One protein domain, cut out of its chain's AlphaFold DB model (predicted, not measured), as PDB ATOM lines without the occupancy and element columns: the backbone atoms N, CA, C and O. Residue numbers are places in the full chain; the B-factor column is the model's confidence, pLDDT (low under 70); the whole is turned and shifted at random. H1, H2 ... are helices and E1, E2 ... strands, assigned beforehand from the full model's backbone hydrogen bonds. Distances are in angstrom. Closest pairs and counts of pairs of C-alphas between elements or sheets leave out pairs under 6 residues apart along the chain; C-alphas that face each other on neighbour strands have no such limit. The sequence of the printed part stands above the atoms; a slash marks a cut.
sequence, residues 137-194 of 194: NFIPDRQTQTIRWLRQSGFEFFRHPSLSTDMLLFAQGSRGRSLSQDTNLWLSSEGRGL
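Overview. This is residues 137 to 194 of the 194 residues of an uncharacterized protein of Rhodobacteraceae bacterium EhC02 (UniProt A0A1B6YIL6). A small sheet of three antiparallel strands has one short helix, H1, over one face and a shorter one, H2, over the other, while a third helix, H3, only grazes the sheet. The longest strand, E3, runs through the middle of the sheet, between E1 and E2. The printed part has 58 residues, with three named helices and three named strands in the chain order E1, H1, E2, E3, H2, H3; the sheet order is E1, E3, E2, and the class is mixed, helices and strands. The whole is compact, with a radius of gyration of the C-alphas of 11.2 A, and rounded, with spans of 33 by 26 by 18 A.

Arrangement. E1, residues 137 to 140, is an edge strand and the antiparallel neighbour of E3, residues 167 to 173, at 149 degrees; N 139 and O 168 are 2.9 A apart, within hydrogen-bond range, as are N 170 and O 137, at 2.8 A. H1, residues 144 to 152, is on the sheet at a height of 9.3 A. It lies over E3 and runs along the strands, at 7 degrees to E3 on the local plane. E2, residues 156 to 158, is the other edge strand; H1 lies only just over it, with 3 of its 9 C-alphas. The closest C-alphas of H1 and E2, those of Arg 151 and Phe 157, are 7.9 A apart. E1, H1 and E2 form a split strand-helix-strand unit, two strands running the same way with a helix between them in the chain and E3 between them in the sheet; its crossover is right-handed. E2 and E3 form a hairpin, antiparallel at 140 degrees, with N 158 and O 169 within hydrogen-bond range at 2.8 A. H2, residues 176 to 180, lies over E3 on the opposite face from H1, at a height of 8.1 A. Its closest C-alpha pair with E2 is Ser 180 and Phe 158, 6.0 A. H3, residues 183 to 189, only grazes the sheet with residues 185 to 189; the C-alphas of Ser 189 and Phe 138 are its closest pair with E1, 7.4 A. H2 and H3 are close but not clearly touching, their closest C-alphas, Leu 179 and Leu 185, 7.3 A apart. H1 is apart from H2 and from H3. In H1, H2 and H3 every O i to N i+4 pair is within hydrogen-bond range.

Along the chain. E1 begins at C-alpha 137, (14.511, 17.689, 7.215), and is 10.6 A long. H1 measures 12.4 A and E3 19.3 A, ending at C-alpha 173, (25.752, 20.124, 11.135). H3 is 10.1 A long and ends at C-alpha 189, (6.467, 19.177, 10.874).

Size, cuts and confidence. The two C-alphas farthest apart, those of Gln 152 and Leu 194, are 34.3 A apart. The printed part has no cut and no long link; the link from E2 to E3, 8 residues, is short, and the others are tight. The mean pLDDT of the printed part is 89.4, and residues 190 to 194, up to the chain's last residue, are under 70.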
ATOM      1  N   ASN A 137      15.926  17.930   7.548       96.25
ATOM      2  CA  ASN A 137      14.511  17.689   7.215       96.25
ATOM      3  C   ASN A 137      13.941  16.512   8.028       96.25
ATOM      4  O   ASN A 137      14.632  15.920   8.858       96.25
ATOM      5  N   PHE A 138      12.681  16.176   7.775       93.94
ATOM      6  CA  PHE A 138      11.991  15.022   8.324       93.94
ATOM      7  C   PHE A 138      11.741  13.965   7.252       93.94
ATOM      8  O   PHE A 138      11.581  14.277   6.074       93.94
ATOM      9  N   ILE A 139      11.698  12.702   7.666       92.00
ATOM     10  CA  ILE A 139      11.347  11.583   6.794       92.00
ATOM     11  C   ILE A 139      10.615  10.490   7.580       92.00
ATOM     12  O   ILE A 139      11.031  10.190   8.698       92.00
ATOM     13  N   PRO A 140       9.574   9.845   7.022       91.62
ATOM     14  CA  PRO A 140       8.961   8.680   7.651       91.62
ATOM     15  C   PRO A 140       9.969   7.535   7.835       91.62
ATOM     16  O   PRO A 140      10.705   7.189   6.906       91.62
ATOM     17  N   ASP A 141       9.972   6.890   8.999       93.50
ATOM     18  CA  ASP A 141      10.930   5.841   9.369       93.50
ATOM     19  C   ASP A 141      10.820   4.570   8.507       93.50
ATOM     20  O   ASP A 141      11.800   3.843   8.317       93.50
ATOM     21  N   ARG A 142       9.658   4.365   7.880       92.50
ATOM     22  CA  ARG A 142       9.406   3.321   6.879       92.50
ATOM     23  C   ARG A 142      10.165   3.509   5.560       92.50
ATOM     24  O   ARG A 142      10.302   2.545   4.807       92.50
ATOM     25  N   GLN A 143      10.696   4.700   5.258       89.50
ATOM     26  CA  GLN A 143      11.462   4.963   4.026       89.50
ATOM     27  C   GLN A 143      12.918   4.464   4.114       89.50
ATOM     28  O   GLN A 143      13.882   5.208   3.925       89.50
ATOM     29  N   THR A 144      13.103   3.174   4.395       93.00
ATOM     30  CA  THR A 144      14.415   2.569   4.701       93.00
ATOM     31  C   THR A 144      15.477   2.767   3.611       93.00
ATOM     32  O   THR A 144      16.655   2.955   3.928       93.00
ATOM     33  N   GLN A 145      15.083   2.766   2.333       89.50
ATOM     34  CA  GLN A 145      15.997   3.000   1.209       89.50
ATOM     35  C   GLN A 145      16.506   4.447   1.183       89.50
ATOM     36  O   GLN A 145      17.717   4.670   1.121       89.50
ATOM     37  N   THR A 146      15.599   5.418   1.311       90.00
ATOM     38  CA  THR A 146      15.929   6.846   1.385       90.00
ATOM     39  C   THR A 146      16.808   7.136   2.601       90.00
ATOM     40  O   THR A 146      17.828   7.805   2.478       90.00
ATOM     41  N   ILE A 147      16.492   6.546   3.761       95.12
ATOM     42  CA  ILE A 147      17.302   6.665   4.983       95.12
ATOM     43  C   ILE A 147      18.728   6.153   4.749       95.12
ATOM     44  O   ILE A 147      19.693   6.809   5.143       95.12
ATOM     45  N   ARG A 148      18.897   5.000   4.089       94.56
ATOM     46  CA  ARG A 148      20.227   4.454   3.774       94.56
ATOM     47  C   ARG A 148      21.029   5.406   2.883       94.56
ATOM     48  O   ARG A 148      22.197   5.655   3.175       94.56
ATOM     49  N   TRP A 149      20.410   5.943   1.836       93.56
ATOM     50  CA  TRP A 149      21.031   6.916   0.933       93.56
ATOM     51  C   TRP A 149      21.419   8.221   1.648       93.56
ATOM     52  O   TRP A 149      22.545   8.700   1.502       93.56
ATOM     53  N   LEU A 150      20.541   8.761   2.494       96.25
ATOM     54  CA  LEU A 150      20.811   9.967   3.282       96.25
ATOM     55  C   LEU A 150      21.949   9.748   4.293       96.25
ATOM     56  O   LEU A 150      22.844  10.585   4.401       96.25
ATOM     57  N   ARG A 151      22.005   8.589   4.963       97.38
ATOM     58  CA  ARG A 151      23.148   8.229   5.826       97.38
ATOM     59  C   ARG A 151      24.458   8.178   5.047       97.38
ATOM     60  O   ARG A 151      25.459   8.731   5.489       97.38
ATOM     61  N   GLN A 152      24.454   7.564   3.862       96.69
ATOM     62  CA  GLN A 152      25.628   7.540   2.976       96.69
ATOM     63  C   GLN A 152      26.025   8.939   2.479       96.69
ATOM     64  O   GLN A 152      27.189   9.173   2.142       96.69
ATOM     65  N   SER A 153      25.072   9.872   2.462       96.81
ATOM     66  CA  SER A 153      25.291  11.280   2.132       96.81
ATOM     67  C   SER A 153      25.812  12.109   3.317       96.81
ATOM     68  O   SER A 153      26.196  13.259   3.123       96.81
ATOM     69  N   GLY A 154      25.907  11.521   4.516       97.31
ATOM     70  CA  GLY A 154      26.486  12.151   5.706       97.31
ATOM     71  C   GLY A 154      25.473  12.745   6.686       97.31
ATOM     72  O   GLY A 154      25.881  13.491   7.575       97.31
ATOM     73  N   PHE A 155      24.183  12.432   6.546       98.38
ATOM     74  CA  PHE A 155      23.163  12.848   7.509       98.38
ATOM     75  C   PHE A 155      23.115  11.929   8.730       98.38
ATOM     76  O   PHE A 155      23.114  10.699   8.617       98.38
ATOM     77  N   GLU A 156      22.999  12.547   9.898       98.44
ATOM     78  CA  GLU A 156      22.655  11.893  11.154       98.44
ATOM     79  C   GLU A 156      21.135  11.838  11.313       98.44
ATOM     80  O   GLU A 156      20.419  12.677  10.771       98.44
ATOM     81  N   PHE A 157      20.643  10.845  12.055       98.19
ATOM     82  CA  PHE A 157      19.215  10.599  12.251       98.19
ATOM     83  C   PHE A 157      18.870  10.599  13.730       98.19
ATOM     84  O   PHE A 157      19.569   9.985  14.538       98.19
ATOM     85  N   PHE A 158      17.746  11.223  14.057       97.56
ATOM     86  CA  PHE A 158      17.299  11.433  15.420       97.56
ATOM     87  C   PHE A 158      15.819  11.079  15.558       97.56
ATOM     88  O   PHE A 158      15.020  11.281  14.640       97.56
ATOM     89  N   ARG A 159      15.460  10.575  16.738       96.06
ATOM     90  CA  ARG A 159      14.079  10.488  17.215       96.06
ATOM     91  C   ARG A 159      13.883  11.534  18.300       96.06
ATOM     92  O   ARG A 159      14.821  11.802  19.054       96.06
ATOM     93  N   HIS A 160      12.681  12.084  18.397       95.06
ATOM     94  CA  HIS A 160      12.342  12.912  19.543       95.06
ATOM     95  C   HIS A 160      12.342  12.046  20.818       95.06
ATOM     96  O   HIS A 160      11.831  10.925  20.779       95.06
ATOM     97  N   PRO A 161      12.881  12.525  21.953       90.50
ATOM     98  CA  PRO A 161      12.974  11.726  23.177       90.50
ATOM     99  C   PRO A 161      11.615  11.382  23.806       90.50
ATOM    100  O   PRO A 161      11.520  10.397  24.530       90.50
ATOM    101  N   SER A 162      10.577  12.186  23.553       91.19
ATOM    102  CA  SER A 162       9.273  12.065  24.228       91.19
ATOM    103  C   SER A 162       8.048  12.064  23.308       91.19
ATOM    104  O   SER A 162       6.938  11.876  23.797       91.19
ATOM    105  N   LEU A 163       8.212  12.270  21.994       89.81
ATOM    106  CA  LEU A 163       7.086  12.263  21.052       89.81
ATOM    107  C   LEU A 163       7.040  10.917  20.334       89.81
ATOM    108  O   LEU A 163       8.040  10.469  19.774       89.81
ATOM    109  N   SER A 164       5.868  10.281  20.341       88.88
ATOM    110  CA  SER A 164       5.607   9.103  19.518       88.88
ATOM    111  C   SER A 164       5.196   9.566  18.125       88.88
ATOM    112  O   SER A 164       4.113  10.118  17.944       88.88
ATOM    113  N   THR A 165       6.092   9.379  17.162       88.50
ATOM    114  CA  THR A 165       5.912   9.773  15.764       88.50
ATOM    115  C   THR A 165       6.579   8.747  14.854       88.50
ATOM    116  O   THR A 165       7.575   8.118  15.232       88.50
ATOM    117  N   ASP A 166       6.023   8.566  13.658       90.25
ATOM    118  CA  ASP A 166       6.610   7.755  12.593       90.25
ATOM    119  C   ASP A 166       7.675   8.528  11.800       90.25
ATOM    120  O   ASP A 166       8.275   7.984  10.877       90.25
ATOM    121  N   MET A 167       7.955   9.780  12.169       92.94
ATOM    122  CA  MET A 167       8.966  10.615  11.530       92.94
ATOM    123  C   MET A 167      10.335  10.498  12.214       92.94
ATOM    124  O   MET A 167      10.466  10.350  13.430       92.94
ATOM    125  N   LEU A 168      11.391  10.618  11.415       95.81
ATOM    126  CA  LEU A 168      12.764  10.832  11.855       95.81
ATOM    127  C   LEU A 168      13.213  12.215  11.408       95.81
ATOM    128  O   LEU A 168      13.033  12.572  10.244       95.81
ATOM    129  N   LEU A 169      13.872  12.949  12.301       97.25
ATOM    130  CA  LEU A 169      14.645  14.119  11.913       97.25
ATOM    131  C   LEU A 169      15.982  13.629  11.374       97.25
ATOM    132  O   LEU A 169      16.671  12.849  12.035       97.25
ATOM    133  N   PHE A 170      16.365  14.103  10.197       98.06
ATOM    134  CA  PHE A 170      17.720  13.948   9.706       98.06
ATOM    135  C   PHE A 170      18.395  15.305   9.588       98.06
ATOM    136  O   PHE A 170      17.795  16.284   9.142       98.06
ATOM    137  N   ALA A 171      19.648  15.370  10.027       98.25
ATOM    138  CA  ALA A 171      20.397  16.610  10.023       98.25
ATOM    139  C   ALA A 171      21.881  16.396   9.752       98.25
ATOM    140  O   ALA A 171      22.451  15.345  10.034       98.25
ATOM    141  N   GLN A 172      22.509  17.429   9.208       98.06
ATOM    142  CA  GLN A 172      23.947  17.494   9.018       98.06
ATOM    143  C   GLN A 172      24.436  18.868   9.460       98.06
ATOM    144  O   GLN A 172      24.075  19.887   8.865       98.06
ATOM    145  N   GLY A 173      25.250  18.899  10.516       96.62
ATOM    146  CA  GLY A 173      25.752  20.124  11.135       96.62
ATOM    147  C   GLY A 173      25.794  20.072  12.654       96.62
ATOM    148  O   GLY A 173      25.257  19.159  13.272       96.62
ATOM    149  N   SER A 174      26.402  21.094  13.255       94.06
ATOM    150  CA  SER A 174      26.614  21.172  14.706       94.06
ATOM    151  C   SER A 174      25.316  21.251  15.514       94.06
ATOM    152  O   SER A 174      25.308  20.868  16.682       94.06
ATOM    153  N   ARG A 175      24.206  21.709  14.918       95.19
ATOM    154  CA  ARG A 175      22.930  21.888  15.628       95.19
ATOM    155  C   ARG A 175      21.991  20.682  15.550       95.19
ATOM    156  O   ARG A 175      20.937  20.735  16.170       95.19
ATOM    157  N   GLY A 176      22.355  19.590  14.867       94.19
ATOM    158  CA  GLY A 176      21.466  18.429  14.673       94.19
ATOM    159  C   GLY A 176      20.879  17.872  15.979       94.19
ATOM    160  O   GLY A 176      19.666  17.710  16.099       94.19
ATOM    161  N   ARG A 177      21.719  17.696  17.008       95.56
ATOM    162  CA  ARG A 177      21.271  17.244  18.339       95.56
ATOM    163  C   ARG A 177      20.335  18.242  19.024       95.56
ATOM    164  O   ARG A 177      19.349  17.821  19.616       95.56
ATOM    165  N   SER A 178      20.616  19.541  18.929       96.38
ATOM    166  CA  SER A 178      19.742  20.576  19.498       96.38
ATOM    167  C   SER A 178      18.374  20.594  18.808       96.38
ATOM    168  O   SER A 178      17.364  20.602  19.500       96.38
ATOM    169  N   LEU A 179      18.325  20.491  17.473       95.75
ATOM    170  CA  LEU A 179      17.067  20.407  16.717       95.75
ATOM    171  C   LEU A 179      16.251  19.164  17.099       95.75
ATOM    172  O   LEU A 179      15.030  19.222  17.195       95.75
ATOM    173  N   SER A 180      16.913  18.035  17.379       96.12
ATOM    174  CA  SER A 180      16.217  16.812  17.808       96.12
ATOM    175  C   SER A 180      15.486  16.933  19.152       96.12
ATOM    176  O   SER A 180      14.618  16.112  19.436       96.12
ATOM    177  N   GLN A 181      15.824  17.945  19.956       96.06
ATOM    178  CA  GLN A 181      15.225  18.223  21.264       96.06
ATOM    179  C   GLN A 181      14.172  19.344  21.219       96.06
ATOM    180  O   GLN A 181      13.547  19.623  22.239       96.06
ATOM    181  N   ASP A 182      13.985  20.007  20.074       95.00
ATOM    182  CA  ASP A 182      13.054  21.129  19.931       95.00
ATOM    183  C   ASP A 182      11.632  20.643  19.631       95.00
ATOM    184  O   ASP A 182      11.257  20.445  18.476       95.00
ATOM    185  N   THR A 183      10.809  20.493  20.666       93.75
ATOM    186  CA  THR A 183       9.414  20.046  20.538       93.75
ATOM    187  C   THR A 183       8.607  20.851  19.510       93.75
ATOM    188  O   THR A 183       7.813  20.266  18.774       93.75
ATOM    189  N   ASN A 184       8.806  22.172  19.415       91.50
ATOM    190  CA  ASN A 184       8.026  23.016  18.504       91.50
ATOM    191  C   ASN A 184       8.350  22.696  17.045       91.50
ATOM    192  O   ASN A 184       7.447  22.619  16.208       91.50
ATOM    193  N   LEU A 185       9.627  22.439  16.748       92.44
ATOM    194  CA  LEU A 185      10.054  22.011  15.422       92.44
ATOM    195  C   LEU A 185       9.337  20.720  15.002       92.44
ATOM    196  O   LEU A 185       8.788  20.648  13.901       92.44
ATOM    197  N   TRP A 186       9.273  19.726  15.890       91.81
ATOM    198  CA  TRP A 186       8.607  18.451  15.606       91.81
ATOM    199  C   TRP A 186       7.099  18.618  15.398       91.81
ATOM    200  O   TRP A 186       6.561  18.091  14.425       91.81
ATOM    201  N   LEU A 187       6.423  19.398  16.244       87.12
ATOM    202  CA  LEU A 187       4.980  19.634  16.116       87.12
ATOM    203  C   LEU A 187       4.617  20.385  14.826       87.12
ATOM    204  O   LEU A 187       3.615  20.054  14.185       87.12
ATOM    205  N   SER A 188       5.450  21.340  14.402       81.69
ATOM    206  CA  SER A 188       5.247  22.056  13.137       81.69
ATOM    207  C   SER A 188       5.357  21.127  11.920       81.69
ATOM    208  O   SER A 188       4.571  21.239  10.980       81.69
ATOM    209  N   SER A 189       6.261  20.141  11.966       73.69
ATOM    210  CA  SER A 189       6.467  19.177  10.874       73.69
ATOM    211  C   SER A 189       5.283  18.226  10.655       73.69
ATOM    212  O   SER A 189       5.044  17.778   9.534       73.69
ATOM    213  N   GLU A 190       4.494  17.948  11.698       63.62
ATOM    214  CA  GLU A 190       3.308  17.091  11.592       63.62
ATOM    215  C   GLU A 190       2.075  17.843  11.063       63.62
ATOM    216  O   GLU A 190       1.032  17.226  10.838       63.62
ATOM    217  N   GLY A 191       2.175  19.159  10.837       58.09
ATOM    218  CA  GLY A 191       1.014  20.017  10.595       58.09
ATOM    219  C   GLY A 191       0.143  20.181  11.846       58.09
ATOM    220  O   GLY A 191      -1.058  20.407  11.727       58.09
ATOM    221  N   ARG A 192       0.731  20.021  13.043       43.09
ATOM    222  CA  ARG A 192       0.043  20.094  14.344       43.09
ATOM    223  C   ARG A 192       0.239  21.430  15.077       43.09
ATOM    224  O   ARG A 192      -0.037  21.503  16.271       43.09
ATOM    225  N   GLY A 193       0.674  22.488  14.390       31.78
ATOM    226  CA  GLY A 193       0.710  23.835  14.971       31.78
ATOM    227  C   GLY A 193       1.054  24.930  13.962       31.78
ATOM    228  O   GLY A 193       2.165  24.955  13.437       31.78
ATOM    229  N   LEU A 194       0.090  25.813  13.688       31.80
ATOM    230  CA  LEU A 194      -0.104  27.060  14.441       31.80
ATOM    231  C   LEU A 194      -1.564  27.124  14.903       31.80
ATOM    232  O   LEU A 194      -2.426  26.668  14.119       31.80
TER     233      LEU A 194